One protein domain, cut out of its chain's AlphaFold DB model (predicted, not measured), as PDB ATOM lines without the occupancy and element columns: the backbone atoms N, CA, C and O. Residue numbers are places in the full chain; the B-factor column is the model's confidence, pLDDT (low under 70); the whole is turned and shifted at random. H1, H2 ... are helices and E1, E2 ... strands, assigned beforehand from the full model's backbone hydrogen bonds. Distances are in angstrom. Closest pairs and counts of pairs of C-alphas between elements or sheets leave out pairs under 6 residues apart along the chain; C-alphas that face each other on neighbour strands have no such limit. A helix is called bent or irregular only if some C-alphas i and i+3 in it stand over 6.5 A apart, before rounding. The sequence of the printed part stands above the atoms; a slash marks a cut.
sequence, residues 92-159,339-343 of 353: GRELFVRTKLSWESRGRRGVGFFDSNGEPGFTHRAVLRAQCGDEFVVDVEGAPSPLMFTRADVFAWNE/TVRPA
ATOM      1  N   GLY A  92     117.510 -43.099 -11.411       91.81
ATOM      2  CA  GLY A  92     118.557 -43.385 -12.387       91.81
ATOM      3  C   GLY A  92     119.321 -44.694 -12.151       91.81
ATOM      4  O   GLY A  92     120.132 -45.064 -13.002       91.81
ATOM      5  N   ARG A  93     119.081 -45.425 -11.049       93.06
ATOM      6  CA  ARG A  93     119.699 -46.746 -10.836       93.06
ATOM      7  C   ARG A  93     119.218 -47.736 -11.890       93.06
ATOM      8  O   ARG A  93     118.021 -47.948 -12.055       93.06
ATOM      9  N   GLU A  94     120.161 -48.405 -12.540       92.25
ATOM     10  CA  GLU A  94     119.862 -49.542 -13.407       92.25
ATOM     11  C   GLU A  94     119.382 -50.722 -12.552       92.25
ATOM     12  O   GLU A  94     119.922 -50.981 -11.473       92.25
ATOM     13  N   LEU A  95     118.384 -51.468 -13.022       92.75
ATOM     14  CA  LEU A  95     117.785 -52.611 -12.330       92.75
ATOM     15  C   LEU A  95     117.733 -53.840 -13.240       92.75
ATOM     16  O   LEU A  95     117.566 -53.723 -14.451       92.75
ATOM     17  N   PHE A  96     117.821 -55.022 -12.637       91.62
ATOM     18  CA  PHE A  96     117.287 -56.241 -13.229       91.62
ATOM     19  C   PHE A  96     115.823 -56.382 -12.811       91.62
ATOM     20  O   PHE A  96     115.524 -56.354 -11.617       91.62
ATOM     21  N   VAL A  97     114.915 -56.528 -13.775       92.06
ATOM     22  CA  VAL A  97     113.483 -56.751 -13.516       92.06
ATOM     23  C   VAL A  97     112.954 -57.900 -14.364       92.06
ATOM     24  O   VAL A  97     113.445 -58.157 -15.469       92.06
ATOM     25  N   ARG A  98     111.930 -58.585 -13.849       91.44
ATOM     26  CA  ARG A  98     111.203 -59.626 -14.573       91.44
ATOM     27  C   ARG A  98     109.932 -59.042 -15.169       91.44
ATOM     28  O   ARG A  98     109.086 -58.551 -14.436       91.44
ATOM     29  N   THR A  99     109.774 -59.113 -16.481       92.69
ATOM     30  CA  THR A  99     108.593 -58.581 -17.177       92.69
ATOM     31  C   THR A  99     108.320 -59.365 -18.460       92.69
ATOM     32  O   THR A  99     108.988 -60.364 -18.732       92.69
ATOM     33  N   LYS A 100     107.318 -58.956 -19.237       92.50
ATOM     34  CA  LYS A 100     107.045 -59.526 -20.559       92.50
ATOM     35  C   LYS A 100     107.958 -58.895 -21.599       92.50
ATOM     36  O   LYS A 100     108.028 -57.670 -21.702       92.50
ATOM     37  N   LEU A 101     108.669 -59.730 -22.343       88.19
ATOM     38  CA  LEU A 101     109.682 -59.303 -23.293       88.19
ATOM     39  C   LEU A 101     109.408 -59.886 -24.677       88.19
ATOM     40  O   LEU A 101     108.853 -60.971 -24.803       88.19
ATOM     41  N   SER A 102     109.834 -59.181 -25.717       84.56
ATOM     42  CA  SER A 102     109.969 -59.717 -27.068       84.56
ATOM     43  C   SER A 102     111.424 -59.625 -27.514       84.56
ATOM     44  O   SER A 102     112.134 -58.660 -27.215       84.56
ATOM     45  N   TRP A 103     111.864 -60.660 -28.226       75.44
ATOM     46  CA  TRP A 103     113.208 -60.804 -28.792       75.44
ATOM     47  C   TRP A 103     113.163 -60.739 -30.324       75.44
ATOM     48  O   TRP A 103     114.177 -60.983 -30.983       75.44
ATOM     49  N   GLU A 104     111.989 -60.451 -30.901       65.00
ATOM     50  CA  GLU A 104     111.811 -60.380 -32.345       65.00
ATOM     51  C   GLU A 104     112.603 -59.208 -32.936       65.00
ATOM     52  O   GLU A 104     112.587 -58.069 -32.463       65.00
ATOM     53  N   SER A 105     113.361 -59.520 -33.984       51.09
ATOM     54  CA  SER A 105     114.443 -58.698 -34.505       51.09
ATOM     55  C   SER A 105     113.959 -57.399 -35.161       51.09
ATOM     56  O   SER A 105     113.860 -57.319 -36.385       51.09
ATOM     57  N   ARG A 106     113.804 -56.319 -34.389       49.69
ATOM     58  CA  ARG A 106     113.896 -54.935 -34.909       49.69
ATOM     59  C   ARG A 106     115.363 -54.514 -35.089       49.69
ATOM     60  O   ARG A 106     115.805 -53.496 -34.569       49.69
ATOM     61  N   GLY A 107     116.157 -55.351 -35.758       50.28
ATOM     62  CA  GLY A 107     117.573 -55.084 -36.048       50.28
ATOM     63  C   GLY A 107     118.543 -55.164 -34.857       50.28
ATOM     64  O   GLY A 107     119.739 -54.991 -35.055       50.28
ATOM     65  N   ARG A 108     118.064 -55.463 -33.644       51.56
ATOM     66  CA  ARG A 108     118.882 -55.717 -32.446       51.56
ATOM     67  C   ARG A 108     118.584 -57.133 -31.957       51.56
ATOM     68  O   ARG A 108     117.578 -57.345 -31.289       51.56
ATOM     69  N   ARG A 109     119.386 -58.117 -32.378       54.28
ATOM     70  CA  ARG A 109     119.302 -59.472 -31.807       54.28
ATOM     71  C   ARG A 109     119.712 -59.392 -30.331       54.28
ATOM     72  O   ARG A 109     120.416 -58.463 -29.951       54.28
ATOM     73  N   GLY A 110     119.199 -60.289 -29.492       55.94
ATOM     74  CA  GLY A 110     119.732 -60.450 -28.137       55.94
ATOM     75  C   GLY A 110     118.903 -59.986 -26.973       55.94
ATOM     76  O   GLY A 110     118.962 -60.547 -25.881       55.94
ATOM     77  N   VAL A 111     118.128 -58.949 -27.214       62.38
ATOM     78  CA  VAL A 111     117.820 -57.997 -26.165       62.38
ATOM     79  C   VAL A 111     116.318 -57.994 -26.006       62.38
ATOM     80  O   VAL A 111     115.606 -57.544 -26.897       62.38
ATOM     81  N   GLY A 112     115.836 -58.546 -24.897       72.56
ATOM     82  CA  GLY A 112     114.416 -58.491 -24.583       72.56
ATOM     83  C   GLY A 112     114.003 -57.038 -24.356       72.56
ATOM     84  O   GLY A 112     114.470 -56.405 -23.404       72.56
ATOM     85  N   PHE A 113     113.148 -56.514 -25.228       84.00
ATOM     86  CA  PHE A 113     112.441 -55.248 -25.020       84.00
ATOM     87  C   PHE A 113     111.075 -55.547 -24.443       84.00
ATOM     88  O   PHE A 113     110.527 -56.612 -24.724       84.00
ATOM     89  N   PHE A 114     110.516 -54.624 -23.668       90.06
ATOM     90  CA  PHE A 114     109.162 -54.822 -23.180       90.06
ATOM     91  C   PHE A 114     108.174 -54.979 -24.344       90.06
ATOM     92  O   PHE A 114     108.159 -54.175 -25.277       90.06
ATOM     93  N   ASP A 115     107.343 -56.010 -24.251       89.94
ATOM     94  CA  ASP A 115     106.206 -56.254 -25.132       89.94
ATOM     95  C   ASP A 115     105.082 -56.853 -24.286       89.94
ATOM     96  O   ASP A 115     105.263 -57.888 -23.646       89.94
ATOM     97  N   SER A 116     103.905 -56.227 -24.277       92.06
ATOM     98  CA  SER A 116     102.753 -56.704 -23.500       92.06
ATOM     99  C   SER A 116     102.260 -58.096 -23.921       92.06
ATOM    100  O   SER A 116     101.616 -58.781 -23.117       92.06
ATOM    101  N   ASN A 117     102.563 -58.504 -25.156       91.62
ATOM    102  CA  ASN A 117     102.267 -59.823 -25.723       91.62
ATOM    103  C   ASN A 117     103.488 -60.754 -25.724       91.62
ATOM    104  O   ASN A 117     103.405 -61.871 -26.226       91.62
ATOM    105  N   GLY A 118     104.612 -60.285 -25.184       89.44
ATOM    106  CA  GLY A 118     105.842 -61.041 -25.063       89.44
ATOM    107  C   GLY A 118     105.792 -62.134 -23.994       89.44
ATOM    108  O   GLY A 118     104.847 -62.237 -23.206       89.44
ATOM    109  N   GLU A 119     106.864 -62.918 -23.925       89.12
ATOM    110  CA  GLU A 119     107.021 -63.979 -22.928       89.12
ATOM    111  C   GLU A 119     107.653 -63.436 -21.639       89.12
ATOM    112  O   GLU A 119     108.425 -62.471 -21.680       89.12
ATOM    113  N   PRO A 120     107.391 -64.045 -20.471       89.75
ATOM    114  CA  PRO A 120     108.088 -63.691 -19.242       89.75
ATOM    115  C   PRO A 120     109.607 -63.864 -19.382       89.75
ATOM    116  O   PRO A 120     110.100 -64.936 -19.735       89.75
ATOM    117  N   GLY A 121     110.366 -62.832 -19.033       85.50
ATOM    118  CA  GLY A 121     111.822 -62.862 -19.051       85.50
ATOM    119  C   GLY A 121     112.440 -61.744 -18.220       85.50
ATOM    120  O   GLY A 121     111.737 -60.944 -17.603       85.50
ATOM    121  N   PHE A 122     113.771 -61.701 -18.199       86.62
ATOM    122  CA  PHE A 122     114.530 -60.704 -17.452       86.62
ATOM    123  C   PHE A 122     115.163 -59.675 -18.372       86.62
ATOM    124  O   PHE A 122     115.691 -60.009 -19.436       86.62
ATOM    125  N   THR A 123     115.154 -58.425 -17.925       85.94
ATOM    126  CA  THR A 123     115.847 -57.333 -18.601       85.94
ATOM    127  C   THR A 123     116.626 -56.490 -17.603       85.94
ATOM    128  O   THR A 123     116.192 -56.280 -16.473       85.94
ATOM    129  N   HIS A 124     117.786 -56.009 -18.041       86.00
ATOM    130  CA  HIS A 124     118.573 -54.988 -17.348       86.00
ATOM    131  C   HIS A 124     118.249 -53.570 -17.849       86.00
ATOM    132  O   HIS A 124     118.881 -52.597 -17.447       86.00
ATOM    133  N   ARG A 125     117.350 -53.439 -18.840       87.12
ATOM    134  CA  ARG A 125     116.965 -52.159 -19.462       87.12
ATOM    135  C   ARG A 125     115.847 -51.495 -18.674       87.12
ATOM    136  O   ARG A 125     114.815 -51.120 -19.224       87.12
ATOM    137  N   ALA A 126     116.061 -51.434 -17.375       92.19
ATOM    138  CA  ALA A 126     115.126 -50.927 -16.407       92.19
ATOM    139  C   ALA A 126     115.852 -49.886 -15.565       92.19
ATOM    140  O   ALA A 126     116.948 -50.148 -15.062       92.19
ATOM    141  N   VAL A 127     115.266 -48.702 -15.455       95.56
ATOM    142  CA  VAL A 127     115.818 -47.590 -14.689       95.56
ATOM    143  C   VAL A 127     114.821 -47.222 -13.606       95.56
ATOM    144  O   VAL A 127     113.662 -46.921 -13.881       95.56
ATOM    145  N   LEU A 128     115.278 -47.281 -12.361       96.50
ATOM    146  CA  LEU A 128     114.496 -46.886 -11.203       96.50
ATOM    147  C   LEU A 128     114.215 -45.388 -11.259       96.50
ATOM    148  O   LEU A 128     115.141 -44.592 -11.427       96.50
ATOM    149  N   ARG A 129     112.952 -45.011 -11.089       96.25
ATOM    150  CA  ARG A 129     112.514 -43.621 -11.188       96.25
ATOM    151  C   ARG A 129     112.003 -43.090  -9.856       96.25
ATOM    152  O   ARG A 129     112.502 -42.072  -9.383       96.25
ATOM    153  N   ALA A 130     111.032 -43.781  -9.271       95.94
ATOM    154  CA  ALA A 130     110.295 -43.330  -8.098       95.94
ATOM    155  C   ALA A 130     109.785 -44.523  -7.278       95.94
ATOM    156  O   ALA A 130     110.024 -45.684  -7.628       95.94
ATOM    157  N   GLN A 131     109.075 -44.230  -6.195       95.00
ATOM    158  CA  GLN A 131     108.296 -45.203  -5.439       95.00
ATOM    159  C   GLN A 131     106.845 -44.738  -5.305       95.00
ATOM    160  O   GLN A 131     106.567 -43.543  -5.350       95.00
ATOM    161  N   CYS A 132     105.936 -45.693  -5.160       93.62
ATOM    162  CA  CYS A 132     104.536 -45.457  -4.833       93.62
ATOM    163  C   CYS A 132     104.120 -46.537  -3.829       93.62
ATOM    164  O   CYS A 132     103.877 -47.694  -4.186       93.62
ATOM    165  N   GLY A 133     104.096 -46.178  -2.545       90.88
ATOM    166  CA  GLY A 133     103.821 -47.132  -1.470       90.88
ATOM    167  C   GLY A 133     104.890 -48.231  -1.364       90.88
ATOM    168  O   GLY A 133     106.054 -47.947  -1.092       90.88
ATOM    169  N   ASP A 134     104.495 -49.498  -1.537       91.56
ATOM    170  CA  ASP A 134     105.407 -50.661  -1.480       91.56
ATOM    171  C   ASP A 134     105.933 -51.093  -2.864       91.56
ATOM    172  O   ASP A 134     106.544 -52.154  -3.027       91.56
ATOM    173  N   GLU A 135     105.700 -50.265  -3.879       95.31
ATOM    174  CA  GLU A 135     106.114 -50.519  -5.250       95.31
ATOM    175  C   GLU A 135     107.122 -49.477  -5.730       95.31
ATOM    176  O   GLU A 135     107.133 -48.318  -5.312       95.31
ATOM    177  N   PHE A 136     107.978 -49.906  -6.647       96.88
ATOM    178  CA  PHE A 136     108.879 -49.049  -7.390       96.88
ATOM    179  C   PHE A 136     108.327 -48.776  -8.781       96.88
ATOM    180  O   PHE A 136     107.912 -49.692  -9.493       96.88
ATOM    181  N   VAL A 137     108.403 -47.506  -9.169       97.31
ATOM    182  CA  VAL A 137     108.110 -47.024 -10.516       97.31
ATOM    183  C   VAL A 137     109.394 -47.129 -11.331       97.31
ATOM    184  O   VAL A 137     110.429 -46.552 -10.969       97.31
ATOM    185  N   VAL A 138     109.348 -47.883 -12.425       97.38
ATOM    186  CA  VAL A 138     110.536 -48.230 -13.210       97.38
ATOM    187  C   VAL A 138     110.284 -47.990 -14.694       97.38
ATOM    188  O   VAL A 138     109.351 -48.537 -15.286       97.38
ATOM    189  N   ASP A 139     111.168 -47.214 -15.316       96.88
ATOM    190  CA  ASP A 139     111.182 -47.020 -16.762       96.88
ATOM    191  C   ASP A 139     111.836 -48.238 -17.422       96.88
ATOM    192  O   ASP A 139     113.030 -48.489 -17.242       96.88
ATOM    193  N   VAL A 140     111.058 -49.010 -18.187       94.38
ATOM    194  CA  VAL A 140     111.543 -50.196 -18.910       94.38
ATOM    195  C   VAL A 140     111.571 -49.919 -20.408       94.38
ATOM    196  O   VAL A 140     110.575 -49.502 -20.997       94.38
ATOM    197  N   GLU A 141     112.704 -50.175 -21.060       89.81
ATOM    198  CA  GLU A 141     112.848 -49.888 -22.489       89.81
ATOM    199  C   GLU A 141     111.850 -50.680 -23.347       89.81
ATOM    200  O   GLU A 141     111.778 -51.910 -23.289       89.81
ATOM    201  N   GLY A 142     111.104 -49.953 -24.182       89.31
ATOM    202  CA  GLY A 142     110.027 -50.488 -25.019       89.31
ATOM    203  C   GLY A 142     108.634 -50.350 -24.401       89.31
ATOM    204  O   GLY A 142     107.651 -50.422 -25.136       89.31
ATOM    205  N   ALA A 143     108.526 -50.094 -23.093       92.62
ATOM    206  CA  ALA A 143     107.239 -49.859 -22.452       92.62
ATOM    207  C   ALA A 143     106.675 -48.478 -22.831       92.62
ATOM    208  O   ALA A 143     107.425 -47.501 -22.882       92.62
ATOM    209  N   PRO A 144     105.360 -48.368 -23.108       93.00
ATOM    210  CA  PRO A 144     104.726 -47.086 -23.426       93.00
ATOM    211  C   PRO A 144     104.576 -46.175 -22.196       93.00
ATOM    212  O   PRO A 144     104.356 -44.976 -22.345       93.00
ATOM    213  N   SER A 145     104.681 -46.744 -20.996       94.25
ATOM    214  CA  SER A 145     104.589 -46.072 -19.701       94.25
ATOM    215  C   SER A 145     105.507 -46.771 -18.690       94.25
ATOM    216  O   SER A 145     105.886 -47.926 -18.925       94.25
ATOM    217  N   PRO A 146     105.845 -46.120 -17.562       96.25
ATOM    218  CA  PRO A 146     106.534 -46.785 -16.464       96.25
ATOM    219  C   PRO A 146     105.756 -48.012 -15.979       96.25
ATOM    220  O   PRO A 146     104.524 -48.062 -16.070       96.25
ATOM    221  N   LEU A 147     106.484 -49.005 -15.478       96.62
ATOM    222  CA  LEU A 147     105.922 -50.221 -14.899       96.62
ATOM    223  C   LEU A 147     106.136 -50.225 -13.384       96.62
ATOM    224  O   LEU A 147     107.147 -49.720 -12.894       96.62
ATOM    225  N   MET A 148     105.190 -50.832 -12.673       96.75
ATOM    226  CA  MET A 148     105.232 -51.002 -11.224       96.75
ATOM    227  C   MET A 148     105.800 -52.373 -10.873       96.75
ATOM    228  O   MET A 148     105.405 -53.385 -11.459       96.75
ATOM    229  N   PHE A 149     106.724 -52.406  -9.919       96.25
ATOM    230  CA  PHE A 149     107.293 -53.642  -9.387       96.25
ATOM    231  C   PHE A 149     107.284 -53.603  -7.870       96.25
ATOM    232  O   PHE A 149     107.653 -52.591  -7.278       96.25
ATOM    233  N   THR A 150     106.936 -54.716  -7.227       94.75
ATOM    234  CA  THR A 150     107.016 -54.791  -5.767       94.75
ATOM    235  C   THR A 150     108.463 -54.625  -5.306       94.75
ATOM    236  O   THR A 150     109.412 -55.053  -5.980       94.75
ATOM    237  N   ARG A 151     108.658 -54.039  -4.123       92.56
ATOM    238  CA  ARG A 151     109.990 -53.946  -3.510       92.56
ATOM    239  C   ARG A 151     110.642 -55.314  -3.341       92.56
ATOM    240  O   ARG A 151     111.831 -55.455  -3.609       92.56
ATOM    241  N   ALA A 152     109.859 -56.319  -2.946       90.38
ATOM    242  CA  ALA A 152     110.336 -57.689  -2.790       90.38
ATOM    243  C   ALA A 152     110.907 -58.251  -4.101       90.38
ATOM    244  O   ALA A 152     112.011 -58.800  -4.093       90.38
ATOM    245  N   ASP A 153     110.208 -58.054  -5.223       90.19
ATOM    246  CA  ASP A 153     110.690 -58.490  -6.532       90.19
ATOM    247  C   ASP A 153     111.976 -57.758  -6.908       90.19
ATOM    248  O   ASP A 153     112.957 -58.392  -7.287       90.19
ATOM    249  N   VAL A 154     112.024 -56.432  -6.764       93.06
ATOM    250  CA  VAL A 154     113.233 -55.681  -7.125       93.06
ATOM    251  C   VAL A 154     114.422 -56.099  -6.259       93.06
ATOM    252  O   VAL A 154     115.502 -56.341  -6.800       93.06
ATOM    253  N   PHE A 155     114.252 -56.252  -4.948       91.69
ATOM    254  CA  PHE A 155     115.354 -56.643  -4.065       91.69
ATOM    255  C   PHE A 155     115.857 -58.062  -4.349       91.69
ATOM    256  O   PHE A 155     117.069 -58.279  -4.371       91.69
ATOM    257  N   ALA A 156     114.963 -59.002  -4.670       86.94
ATOM    258  CA  ALA A 156     115.331 -60.377  -5.008       86.94
ATOM    259  C   ALA A 156     116.270 -60.492  -6.225       86.94
ATOM    260  O   ALA A 156     116.962 -61.496  -6.360       86.94
ATOM    261  N   TRP A 157     116.319 -59.481  -7.101       87.19
ATOM    262  CA  TRP A 157     117.164 -59.492  -8.302       87.19
ATOM    263  C   TRP A 157     118.323 -58.489  -8.269       87.19
ATOM    264  O   TRP A 157     119.180 -58.498  -9.155       87.19
ATOM    265  N   ASN A 158     118.364 -57.588  -7.290       92.31
ATOM    266  CA  ASN A 158     119.288 -56.450  -7.304       92.31
ATOM    267  C   ASN A 158     120.202 -56.354  -6.077       92.31
ATOM    268  O   ASN A 158     121.071 -55.478  -6.075       92.31
ATOM    269  N   GLU A 159     120.042 -57.235  -5.087       91.31
ATOM    270  CA  GLU A 159     120.953 -57.366  -3.944       91.31
ATOM    271  C   GLU A 159     122.160 -58.267  -4.262       91.31
ATOM    272  O   GLU A 159     122.099 -59.069  -5.186       91.31
ATOM    273  N   THR A 339     118.233 -57.898   2.906       69.44
ATOM    274  CA  THR A 339     118.136 -57.016   4.071       69.44
ATOM    275  C   THR A 339     118.352 -55.573   3.624       69.44
ATOM    276  O   THR A 339     119.403 -54.988   3.869       69.44
ATOM    277  N   VAL A 340     117.347 -54.985   2.965       75.06
ATOM    278  CA  VAL A 340     117.390 -53.574   2.547       75.06
ATOM    279  C   VAL A 340     116.814 -52.689   3.646       75.06
ATOM    280  O   VAL A 340     115.642 -52.806   4.018       75.06
ATOM    281  N   ARG A 341     117.631 -51.782   4.179       81.31
ATOM    282  CA  ARG A 341     117.212 -50.832   5.220       81.31
ATOM    283  C   ARG A 341     116.440 -49.667   4.596       81.31
ATOM    284  O   ARG A 341     116.757 -49.268   3.480       81.31
ATOM    285  N   PRO A 342     115.503 -49.026   5.320       81.00
ATOM    286  CA  PRO A 342     114.811 -47.837   4.811       81.00
ATOM    287  C   PRO A 342     115.760 -46.727   4.337       81.00
ATOM    288  O   PRO A 342     115.523 -46.134   3.298       81.00
ATOM    289  N   ALA A 343     116.880 -46.510   5.037       84.75
ATOM    290  CA  ALA A 343     117.894 -45.519   4.660       84.75
ATOM    291  C   ALA A 343     118.649 -45.846   3.353       84.75
ATOM    292  O   ALA A 343     119.389 -45.011   2.844       84.75
TER     293      ALA A 343
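AT A GLANCE: This is residues 92 to 159 and 339 to 343 of the 353 residues of an uncharacterized protein of Deltaproteobacteria bacterium RIFOXYB12_FULL_58_9 (UniProt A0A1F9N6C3). A strongly twisted, curled sheet of four antiparallel strands makes the body, its two longest strands, E1 and E2, sharply bent, and the short helix H1 packs across E1. The long E1 to E2 link, residues 103 to 118, reaches one end of the elongated outline, and the separate piece 339 to 343 lies at the other. The printed part has 73 residues, in the order E1, E2, E3, E4, H1; the sheet order is E1 - E2 - E3 - E4 and the class is mostly strand. It is compact, with a radius of gyration of the C-alphas of 12.6 A and spans of 42 by 22 by 20 A.

HOW THE PARTS SIT: E1, residues 94 to 102, E2, residues 119 to 132, E3, residues 135 to 140, and E4, residues 147 to 150, form a meander, each strand the antiparallel neighbour of the one before. Within hydrogen-bond range are N 97 and O 123 across the neighbours E1 and E2, at 3.0 A, N 127 and O 139 across E2 and E3, at 2.9 A, and N 138 and O 147 across E3 and E4, at 2.9 A. E1 bends by 82 degrees at residue 99, and E2 by 98 degrees at residue 129. E1 and E4 are only just apart, closest 8.1 A. H1, residues 151 to 158, is on the sheet at a height of 7.2 A, only just over E1 with 3 C-alphas, and runs across the strands, at 85 degrees to E1 on the local plane. The closest C-alphas of E1 and H1, Phe 96 and Trp 157, are 5.9 A apart. In H1, 3 of 4 O i to N i+4 pairs are within hydrogen-bond range.

IN THESE COORDINATES: E2 is 26.0 A long, E1 19.7 A, E3 14.7 A, and E4 and H1 10.3 A each. E1 begins at C-alpha 94 (119.862, -49.542, -13.407), and H1 ends at C-alpha 158 (119.288, -56.450, -7.304).

THE WHOLE: The C-alphas farthest apart, Gly 107 and Ala 343, are 41.8 A apart. Residues 160 to 338 are not printed; C-alphas 159 and 339 are 8.5 A apart across the cut. The E1 to E2 link is long. The model's pLDDT is under 70 at residues 104 to 111 and 339.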